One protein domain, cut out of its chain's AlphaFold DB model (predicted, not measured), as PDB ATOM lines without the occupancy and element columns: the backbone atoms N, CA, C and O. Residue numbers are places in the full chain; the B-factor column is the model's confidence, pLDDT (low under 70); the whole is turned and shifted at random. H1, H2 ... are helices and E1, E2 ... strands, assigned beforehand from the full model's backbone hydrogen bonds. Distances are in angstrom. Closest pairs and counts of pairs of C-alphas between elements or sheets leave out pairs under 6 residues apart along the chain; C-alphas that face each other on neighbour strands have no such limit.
ATOM      1  N   SER A 123      33.517  44.404  32.798       89.94
ATOM      2  CA  SER A 123      33.446  44.438  34.252       89.94
ATOM      3  C   SER A 123      34.639  43.741  34.897       89.94
ATOM      4  O   SER A 123      35.050  42.655  34.499       89.94
ATOM      5  N   ALA A 124      35.150  44.330  35.979       87.38
ATOM      6  CA  ALA A 124      36.091  43.671  36.887       87.38
ATOM      7  C   ALA A 124      35.381  42.816  37.967       87.38
ATOM      8  O   ALA A 124      36.026  42.108  38.750       87.38
ATOM      9  N   ARG A 125      34.038  42.873  38.019       88.56
ATOM     10  CA  ARG A 125      33.160  42.188  38.986       88.56
ATOM     11  C   ARG A 125      32.298  41.132  38.298       88.56
ATOM     12  O   ARG A 125      31.073  41.159  38.389       88.56
ATOM     13  N   LEU A 126      32.950  40.219  37.589       88.81
ATOM     14  CA  LEU A 126      32.267  39.081  36.996       88.81
ATOM     15  C   LEU A 126      32.091  37.946  38.011       88.81
ATOM     16  O   LEU A 126      33.008  37.621  38.775       88.81
ATOM     17  N   SER A 127      30.915  37.331  37.989       86.06
ATOM     18  CA  SER A 127      30.510  36.250  38.885       86.06
ATOM     19  C   SER A 127      29.883  35.108  38.091       86.06
ATOM     20  O   SER A 127      29.215  35.337  37.087       86.06
ATOM     21  N   ARG A 128      30.082  33.867  38.551       84.44
ATOM     22  CA  ARG A 128      29.388  32.686  38.015       84.44
ATOM     23  C   ARG A 128      28.152  32.405  38.863       84.44
ATOM     24  O   ARG A 128      28.260  32.382  40.091       84.44
ATOM     25  N   SER A 129      27.007  32.194  38.222       79.00
ATOM     26  CA  SER A 129      25.787  31.787  38.921       79.00
ATOM     27  C   SER A 129      25.820  30.290  39.227       79.00
ATOM     28  O   SER A 129      26.125  29.484  38.348       79.00
ATOM     29  N   ARG A 130      25.482  29.897  40.460       67.06
ATOM     30  CA  ARG A 130      25.188  28.491  40.772       67.06
ATOM     31  C   ARG A 130      23.809  28.175  40.183       67.06
ATOM     32  O   ARG A 130      22.847  28.841  40.543       67.06
ATOM     33  N   GLY A 131      23.739  27.218  39.259       68.56
ATOM     34  CA  GLY A 131      22.503  26.819  38.566       68.56
ATOM     35  C   GLY A 131      22.394  27.254  37.099       68.56
ATOM     36  O   GLY A 131      21.490  26.789  36.425       68.56
ATOM     37  N   PHE A 132      23.320  28.085  36.602       70.38
ATOM     38  CA  PHE A 132      23.424  28.428  35.172       70.38
ATOM     39  C   PHE A 132      24.890  28.417  34.694       70.38
ATOM     40  O   PHE A 132      25.407  29.463  34.278       70.38
ATOM     41  N   PRO A 133      25.627  27.295  34.844       73.44
ATOM     42  CA  PRO A 133      27.035  27.212  34.443       73.44
ATOM     43  C   PRO A 133      27.257  27.527  32.954       73.44
ATOM     44  O   PRO A 133      28.280  28.112  32.603       73.44
ATOM     45  N   GLU A 134      26.280  27.214  32.104       78.88
ATOM     46  CA  GLU A 134      26.274  27.473  30.663       78.88
ATOM     47  C   GLU A 134      26.235  28.966  30.302       78.88
ATOM     48  O   GLU A 134      26.647  29.343  29.209       78.88
ATOM     49  N   ARG A 135      25.805  29.841  31.223       75.81
ATOM     50  CA  ARG A 135      25.751  31.302  31.003       75.81
ATOM     51  C   ARG A 135      27.060  32.029  31.323       75.81
ATOM     52  O   ARG A 135      27.117  33.255  31.221       75.81
ATOM     53  N   GLY A 136      28.093  31.292  31.730       85.44
ATOM     54  CA  GLY A 136      29.432  31.830  31.945       85.44
ATOM     55  C   GLY A 136      29.540  32.848  33.091       85.44
ATOM     56  O   GLY A 136      28.916  32.734  34.151       85.44
ATOM     57  N   GLN A 137      30.430  33.817  32.916       89.25
ATOM     58  CA  GLN A 137      30.756  34.894  33.839       89.25
ATOM     59  C   GLN A 137      29.917  36.147  33.548       89.25
ATOM     60  O   GLN A 137      30.093  36.839  32.548       89.25
ATOM     61  N   MET A 138      29.029  36.489  34.481       90.75
ATOM     62  CA  MET A 138      28.068  37.581  34.332       90.75
ATOM     63  C   MET A 138      28.473  38.802  35.159       90.75
ATOM     64  O   MET A 138      28.983  38.674  36.275       90.75
ATOM     65  N   CYS A 139      28.186  40.003  34.655       90.50
ATOM     66  CA  CYS A 139      28.238  41.218  35.462       90.50
ATOM     67  C   CYS A 139      27.116  41.219  36.511       90.50
ATOM     68  O   CYS A 139      26.092  40.550  36.353       90.50
ATOM     69  N   GLU A 140      27.268  42.027  37.560       88.19
ATOM     70  CA  GLU A 140      26.302  42.112  38.660       88.19
ATOM     71  C   GLU A 140      24.867  42.402  38.184       88.19
ATOM     72  O   GLU A 140      23.912  41.806  38.681       88.19
ATOM     73  N   ARG A 141      24.700  43.260  37.168       89.19
ATOM     74  CA  ARG A 141      23.385  43.578  36.593       89.19
ATOM     75  C   ARG A 141      22.730  42.353  35.953       89.19
ATOM     76  O   ARG A 141      21.558  42.090  36.214       89.19
ATOM     77  N   CYS A 142      23.460  41.628  35.108       88.56
ATOM     78  CA  CYS A 142      22.924  40.446  34.436       88.56
ATOM     79  C   CYS A 142      22.705  39.298  35.421       88.56
ATOM     80  O   CYS A 142      21.678  38.632  35.340       88.56
ATOM     81  N   LEU A 143      23.592  39.130  36.404       88.06
ATOM     82  CA  LEU A 143      23.409  38.145  37.463       88.06
ATOM     83  C   LEU A 143      22.117  38.410  38.247       88.06
ATOM     84  O   LEU A 143      21.312  37.497  38.423       88.06
ATOM     85  N   ARG A 144      21.872  39.659  38.674       87.88
ATOM     86  CA  ARG A 144      20.648  40.023  39.408       87.88
ATOM     87  C   ARG A 144      19.385  39.746  38.595       87.88
ATOM     88  O   ARG A 144      18.440  39.215  39.152       87.88
ATOM     89  N   LYS A 145      19.385  40.016  37.286       86.19
ATOM     90  CA  LYS A 145      18.232  39.722  36.414       86.19
ATOM     91  C   LYS A 145      17.837  38.243  36.383       86.19
ATOM     92  O   LYS A 145      16.674  37.948  36.164       86.19
ATOM     93  N   VAL A 146      18.803  37.339  36.532       83.12
ATOM     94  CA  VAL A 146      18.566  35.890  36.428       83.12
ATOM     95  C   VAL A 146      18.340  35.254  37.798       83.12
ATOM     96  O   VAL A 146      17.640  34.260  37.913       83.12
ATOM     97  N   THR A 147      18.945  35.819  38.843       84.81
ATOM     98  CA  THR A 147      18.937  35.229  40.190       84.81
ATOM     99  C   THR A 147      17.995  35.925  41.160       84.81
ATOM    100  O   THR A 147      17.704  35.352  42.206       84.81
ATOM    101  N   GLN A 148      17.535  37.146  40.871       88.50
ATOM    102  CA  GLN A 148      16.659  37.916  41.752       88.50
ATOM    103  C   GLN A 148      15.295  38.158  41.119       88.50
ATOM    104  O   GLN A 148      15.179  38.536  39.957       88.50
ATOM    105  N   ALA A 149      14.264  38.015  41.942       87.88
ATOM    106  CA  ALA A 149      12.888  38.300  41.587       87.88
ATOM    107  C   ALA A 149      12.170  38.954  42.773       87.88
ATOM    108  O   ALA A 149      12.627  38.914  43.922       87.88
ATOM    109  N   THR A 150      11.036  39.592  42.499       87.50
ATOM    110  CA  THR A 150      10.156  40.101  43.553       87.50
ATOM    111  C   THR A 150       9.368  38.937  44.130       87.50
ATOM    112  O   THR A 150       8.647  38.257  43.408       87.50
ATOM    113  N   CYS A 151       9.519  38.685  45.430       85.56
ATOM    114  CA  CYS A 151       8.810  37.587  46.073       85.56
ATOM    115  C   CYS A 151       7.298  37.850  46.113       85.56
ATOM    116  O   CYS A 151       6.885  38.890  46.616       85.56
ATOM    117  N   SER A 152       6.482  36.895  45.677       85.38
ATOM    118  CA  SER A 152       5.019  37.001  45.648       85.38
ATOM    119  C   SER A 152       4.380  37.131  47.031       85.38
ATOM    120  O   SER A 152       3.281  37.654  47.122       85.38
ATOM    121  N   HIS A 153       5.063  36.697  48.096       78.31
ATOM    122  CA  HIS A 153       4.546  36.786  49.463       78.31
ATOM    123  C   HIS A 153       4.924  38.105  50.161       78.31
ATOM    124  O   HIS A 153       4.070  38.877  50.556       78.31
ATOM    125  N   CYS A 154       6.216  38.422  50.308       76.69
ATOM    126  CA  CYS A 154       6.613  39.649  51.030       76.69
ATOM    127  C   CYS A 154       6.895  40.867  50.130       76.69
ATOM    128  O   CYS A 154       7.335  41.905  50.623       76.69
ATOM    129  N   HIS A 155       6.790  40.711  48.808       78.00
ATOM    130  CA  HIS A 155       7.052  41.746  47.799       78.00
ATOM    131  C   HIS A 155       8.458  42.379  47.811       78.00
ATOM    132  O   HIS A 155       8.708  43.372  47.129       78.00
ATOM    133  N   LYS A 156       9.424  41.793  48.530       78.00
ATOM    134  CA  LYS A 156      10.832  42.218  48.491       78.00
ATOM    135  C   LYS A 156      11.549  41.614  47.286       78.00
ATOM    136  O   LYS A 156      11.424  40.413  47.027       78.00
ATOM    137  N   HIS A 157      12.345  42.437  46.604       85.06
ATOM    138  CA  HIS A 157      13.231  42.010  45.520       85.06
ATOM    139  C   HIS A 157      14.515  41.396  46.092       85.06
ATOM    140  O   HIS A 157      15.277  42.073  46.785       85.06
ATOM    141  N   ARG A 158      14.720  40.098  45.868       83.56
ATOM    142  CA  ARG A 158      15.803  39.302  46.475       83.56
ATOM    143  C   ARG A 158      16.062  38.039  45.665       83.56
ATOM    144  O   ARG A 158      15.340  37.765  44.712       83.56
ATOM    145  N   THR A 159      17.081  37.273  46.049       86.81
ATOM    146  CA  THR A 159      17.409  36.004  45.393       86.81
ATOM    147  C   THR A 159      16.199  35.071  45.377       86.81
ATOM    148  O   THR A 159      15.584  34.819  46.420       86.81
ATOM    149  N   GLN A 160      15.857  34.592  44.187       85.00
ATOM    150  CA  GLN A 160      14.831  33.591  43.965       85.00
ATOM    151  C   GLN A 160      15.304  32.269  44.564       85.00
ATOM    152  O   GLN A 160      16.403  31.807  44.269       85.00
ATOM    153  N   TYR A 161      14.475  31.684  45.423       85.69
ATOM    154  CA  TYR A 161      14.750  30.386  46.037       85.69
ATOM    155  C   TYR A 161      13.874  29.303  45.421       85.69
ATOM    156  O   TYR A 161      14.365  28.255  45.027       85.69
ATOM    157  N   PHE A 162      12.584  29.603  45.283       83.81
ATOM    158  CA  PHE A 162      11.596  28.690  44.735       83.81
ATOM    159  C   PHE A 162      10.684  29.429  43.757       83.81
ATOM    160  O   PHE A 162      10.440  30.631  43.903       83.81
ATOM    161  N   MET A 163      10.195  28.718  42.747       85.31
ATOM    162  CA  MET A 163       9.188  29.208  41.814       85.31
ATOM    163  C   MET A 163       8.071  28.182  41.747       85.31
ATOM    164  O   MET A 163       8.330  27.009  41.495       85.31
ATOM    165  N   THR A 164       6.843  28.626  41.994       81.19
ATOM    166  CA  THR A 164       5.675  27.755  41.871       81.19
ATOM    167  C   THR A 164       5.392  27.450  40.399       81.19
ATOM    168  O   THR A 164       5.828  28.180  39.506       81.19
ATOM    169  N   LEU A 165       4.591  26.414  40.138       83.38
ATOM    170  CA  LEU A 165       4.111  26.091  38.786       83.38
ATOM    171  C   LEU A 165       3.330  27.251  38.136       83.38
ATOM    172  O   LEU A 165       3.341  27.397  36.922       83.38
ATOM    173  N   ALA A 166       2.716  28.122  38.944       82.56
ATOM    174  CA  ALA A 166       2.029  29.336  38.496       82.56
ATOM    175  C   ALA A 166       2.977  30.530  38.229       82.56
ATOM    176  O   ALA A 166       2.518  31.658  38.057       82.56
ATOM    177  N   GLY A 167       4.299  30.327  38.262       83.31
ATOM    178  CA  GLY A 167       5.290  31.384  38.033       83.31
ATOM    179  C   GLY A 167       5.458  32.363  39.200       83.31
ATOM    180  O   GLY A 167       6.037  33.435  39.029       83.31
ATOM    181  N   CYS A 168       4.970  32.032  40.400       82.69
ATOM    182  CA  CYS A 168       5.151  32.884  41.574       82.69
ATOM    183  C   CYS A 168       6.513  32.630  42.217       82.69
ATOM    184  O   CYS A 168       6.840  31.502  42.589       82.69
ATOM    185  N   HIS A 169       7.298  33.691  42.397       88.31
ATOM    186  CA  HIS A 169       8.618  33.594  43.005       88.31
ATOM    187  C   HIS A 169       8.536  33.701  44.528       88.31
ATOM    188  O   HIS A 169       7.967  34.643  45.079       88.31
ATOM    189  N   LEU A 170       9.191  32.789  45.236       85.62
ATOM    190  CA  LEU A 170       9.366  32.836  46.683       85.62
ATOM    191  C   LEU A 170      10.855  32.921  47.023       85.62
ATOM    192  O   LEU A 170      11.716  32.392  46.316       85.62
ATOM    193  N   CYS A 171      11.180  33.608  48.119       85.88
ATOM    194  CA  CYS A 171      12.523  33.492  48.692       85.88
ATOM    195  C   CYS A 171      12.546  32.417  49.766       85.88
ATOM    196  O   CYS A 171      11.494  32.108  50.318       85.88
ATOM    197  N   SER A 172      13.756  32.003  50.153       86.31
ATOM    198  CA  SER A 172      14.010  31.017  51.210       86.31
ATOM    199  C   SER A 172      13.162  31.259  52.454       86.31
ATOM    200  O   SER A 172      12.261  30.488  52.741       86.31
ATOM    201  N   LYS A 173      13.301  32.431  53.083       80.88
ATOM    202  CA  LYS A 173      12.550  32.791  54.295       80.88
ATOM    203  C   LYS A 173      11.023  32.730  54.174       80.88
ATOM    204  O   LYS A 173      10.359  32.495  55.167       80.88
ATOM    205  N   CYS A 174      10.449  33.021  53.004       79.94
ATOM    206  CA  CYS A 174       8.993  32.915  52.821       79.94
ATOM    207  C   CYS A 174       8.552  31.515  52.393       79.94
ATOM    208  O   CYS A 174       7.374  31.219  52.503       79.94
ATOM    209  N   CYS A 175       9.479  30.702  51.889       81.56
ATOM    210  CA  CYS A 175       9.257  29.304  51.559       81.56
ATOM    211  C   CYS A 175       9.355  28.409  52.805       81.56
ATOM    212  O   CYS A 175       8.672  27.403  52.873       81.56
ATOM    213  N   GLU A 176      10.202  28.768  53.774       78.69
ATOM    214  CA  GLU A 176      10.479  27.971  54.981       78.69
ATOM    215  C   GLU A 176       9.455  28.162  56.114       78.69
ATOM    216  O   GLU A 176       9.372  27.317  56.994       78.69
ATOM    217  N   LEU A 177       8.718  29.279  56.139       67.44
ATOM    218  CA  LEU A 177       7.965  29.725  57.325       67.44
ATOM    219  C   LEU A 177       6.451  29.882  57.103       67.44
ATOM    220  O   LEU A 177       5.833  30.621  57.858       67.44
ATOM    221  N   ASP A 178       5.880  29.273  56.056       64.88
ATOM    222  CA  ASP A 178       4.438  29.311  55.728       64.88
ATOM    223  C   ASP A 178       3.752  30.654  56.026       64.88
ATOM    224  O   ASP A 178       2.949  30.826  56.939       64.88
ATOM    225  N   GLY A 179       4.099  31.655  55.225       63.19
ATOM    226  CA  GLY A 179       3.495  32.978  55.328       63.19
ATOM    227  C   GLY A 179       3.918  33.795  56.561       63.19
ATOM    228  O   GLY A 179       3.058  34.322  57.272       63.19
ATOM    229  N   PRO A 180       5.232  33.963  56.820       77.06
ATOM    230  CA  PRO A 180       5.709  34.683  57.996       77.06
ATOM    231  C   PRO A 180       5.210  36.125  57.989       77.06
ATOM    232  O   PRO A 180       5.118  36.752  56.935       77.06
ATOM    233  N   SER A 181       4.962  36.687  59.165       82.75
ATOM    234  CA  SER A 181       4.626  38.101  59.321       82.75
ATOM    235  C   SER A 181       5.387  38.718  60.491       82.75
ATOM    236  O   SER A 181       5.793  38.024  61.421       82.75
ATOM    237  N   HIS A 182       5.623  40.024  60.420       85.19
ATOM    238  CA  HIS A 182       6.263  40.815  61.471       85.19
ATOM    239  C   HIS A 182       5.558  42.160  61.601       85.19
ATOM    240  O   HIS A 182       4.798  42.553  60.714       85.19
ATOM    241  N   ASP A 183       5.830  42.870  62.686       89.06
ATOM    242  CA  ASP A 183       5.261  44.193  62.903       89.06
ATOM    243  C   ASP A 183       6.184  45.256  62.304       89.06
ATOM    244  O   ASP A 183       7.416  45.178  62.373       89.06
ATOM    245  N   CYS A 184       5.582  46.245  61.651       87.00
ATOM    246  CA  CYS A 184       6.313  47.349  61.058       87.00
ATOM    247  C   CYS A 184       7.037  48.138  62.162       87.00
ATOM    248  O   CYS A 184       6.371  48.661  63.054       87.00
ATOM    249  N   PRO A 185       8.360  48.349  62.068       88.62
ATOM    250  CA  PRO A 185       9.118  49.071  63.086       88.62
ATOM    251  C   PRO A 185       8.726  50.545  63.254       88.62
ATOM    252  O   PRO A 185       9.093  51.156  64.246       88.62
ATOM    253  N   ASP A 186       8.021  51.129  62.278       86.69
ATOM    254  CA  ASP A 186       7.631  52.546  62.297       86.69
ATOM    255  C   ASP A 186       6.202  52.788  62.789       86.69
ATOM    256  O   ASP A 186       5.906  53.857  63.306       86.69
ATOM    257  N   CYS A 187       5.282  51.852  62.540       87.06
ATOM    258  CA  CYS A 187       3.858  52.057  62.832       87.06
ATOM    259  C   CYS A 187       3.163  50.847  63.458       87.06
ATOM    260  O   CYS A 187       1.947  50.869  63.606       87.06
ATOM    261  N   GLY A 188       3.886  49.762  63.740       87.81
ATOM    262  CA  GLY A 188       3.342  48.545  64.345       87.81
ATOM    263  C   GLY A 188       2.426  47.709  63.444       87.81
ATOM    264  O   GLY A 188       2.077  46.598  63.812       87.81
ATOM    265  N   SER A 189       2.048  48.190  62.251       86.44
ATOM    266  CA  SER A 189       1.180  47.420  61.345       86.44
ATOM    267  C   SER A 189       1.780  46.066  60.957       86.44
ATOM    268  O   SER A 189       2.966  45.971  60.627       86.44
ATOM    269  N   ARG A 190       0.937  45.028  60.943       85.81
ATOM    270  CA  ARG A 190       1.333  43.674  60.553       85.81
ATOM    271  C   ARG A 190       1.663  43.620  59.063       85.81
ATOM    272  O   ARG A 190       0.846  43.992  58.220       85.81
ATOM    273  N   VAL A 191       2.855  43.139  58.728       83.69
ATOM    274  CA  VAL A 191       3.347  43.022  57.350       83.69
ATOM    275  C   VAL A 191       3.821  41.608  57.042       83.69
ATOM    276  O   VAL A 191       4.405  40.928  57.883       83.69
ATOM    277  N   GLN A 192       3.592  41.175  55.803       79.62
ATOM    278  CA  GLN A 192       4.016  39.863  55.319       79.62
ATOM    279  C   GLN A 192       5.535  39.796  55.092       79.62
ATOM    280  O   GLN A 192       6.204  40.763  54.712       79.62
ATOM    281  N   GLY A 193       6.090  38.608  55.286       73.56
ATOM    282  CA  GLY A 193       7.514  38.313  55.287       73.56
ATOM    283  C   GLY A 193       8.160  38.326  56.671       73.56
ATOM    284  O   GLY A 193       7.619  38.799  57.660       73.56
TER     285      GLY A 193
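AT A GLANCE: This is residues 123 to 193 of the 545 residues of an uncharacterized protein of Delftia lacustris (UniProt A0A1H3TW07). There is little regular structure: a loose, flat run of loops with residues 123 to 139 at one end, H1 leading into the small hairpin E1 and E2 in the middle, then a loop, short H2, and hairpin E3 and E4 at the other end. The 71 printed residues include H1, E1, E2, H2, E3, E4 in that order, 25 residues, mixed class, with two antiparallel two-stranded sheets. The radius of gyration of the C-alphas is 15.1 A; spans are 44 by 30 by 16 A.

HOW THE PARTS SIT: Residues 127 to 128 pair antiparallel with 137 to 138. The closest C-alphas of H1, residues 140 to 147, and E2, residues 157 to 159, are Thr 147 and Thr 159, 5.5 A apart. E1, residues 148 to 150, is antiparallel to E2 at 141 degrees, with N 149 and O 158 3.0 A apart. H2, residues 172 to 176, is apart from H1. E3, residues 181 to 183, is antiparallel to E4, residues 190 to 192, at 144 degrees; N 191 and O 182 are 2.8 A apart. In H1 and H2 every O i to N i+4 pair is within hydrogen-bond range.

IN THESE COORDINATES: H1 begins at C-alpha 140 (26.302, 42.112, 38.660) and is 10.2 A long; E4 ends at C-alpha 192 (4.016, 39.863, 55.319).

THE WHOLE: The C-alphas farthest apart, Glu 134 and Cys 187, are 46.3 A apart. The printed part has no cut; E2 to H2 is a long link. Residues 130 to 131 and 177 to 179 have pLDDT under 70.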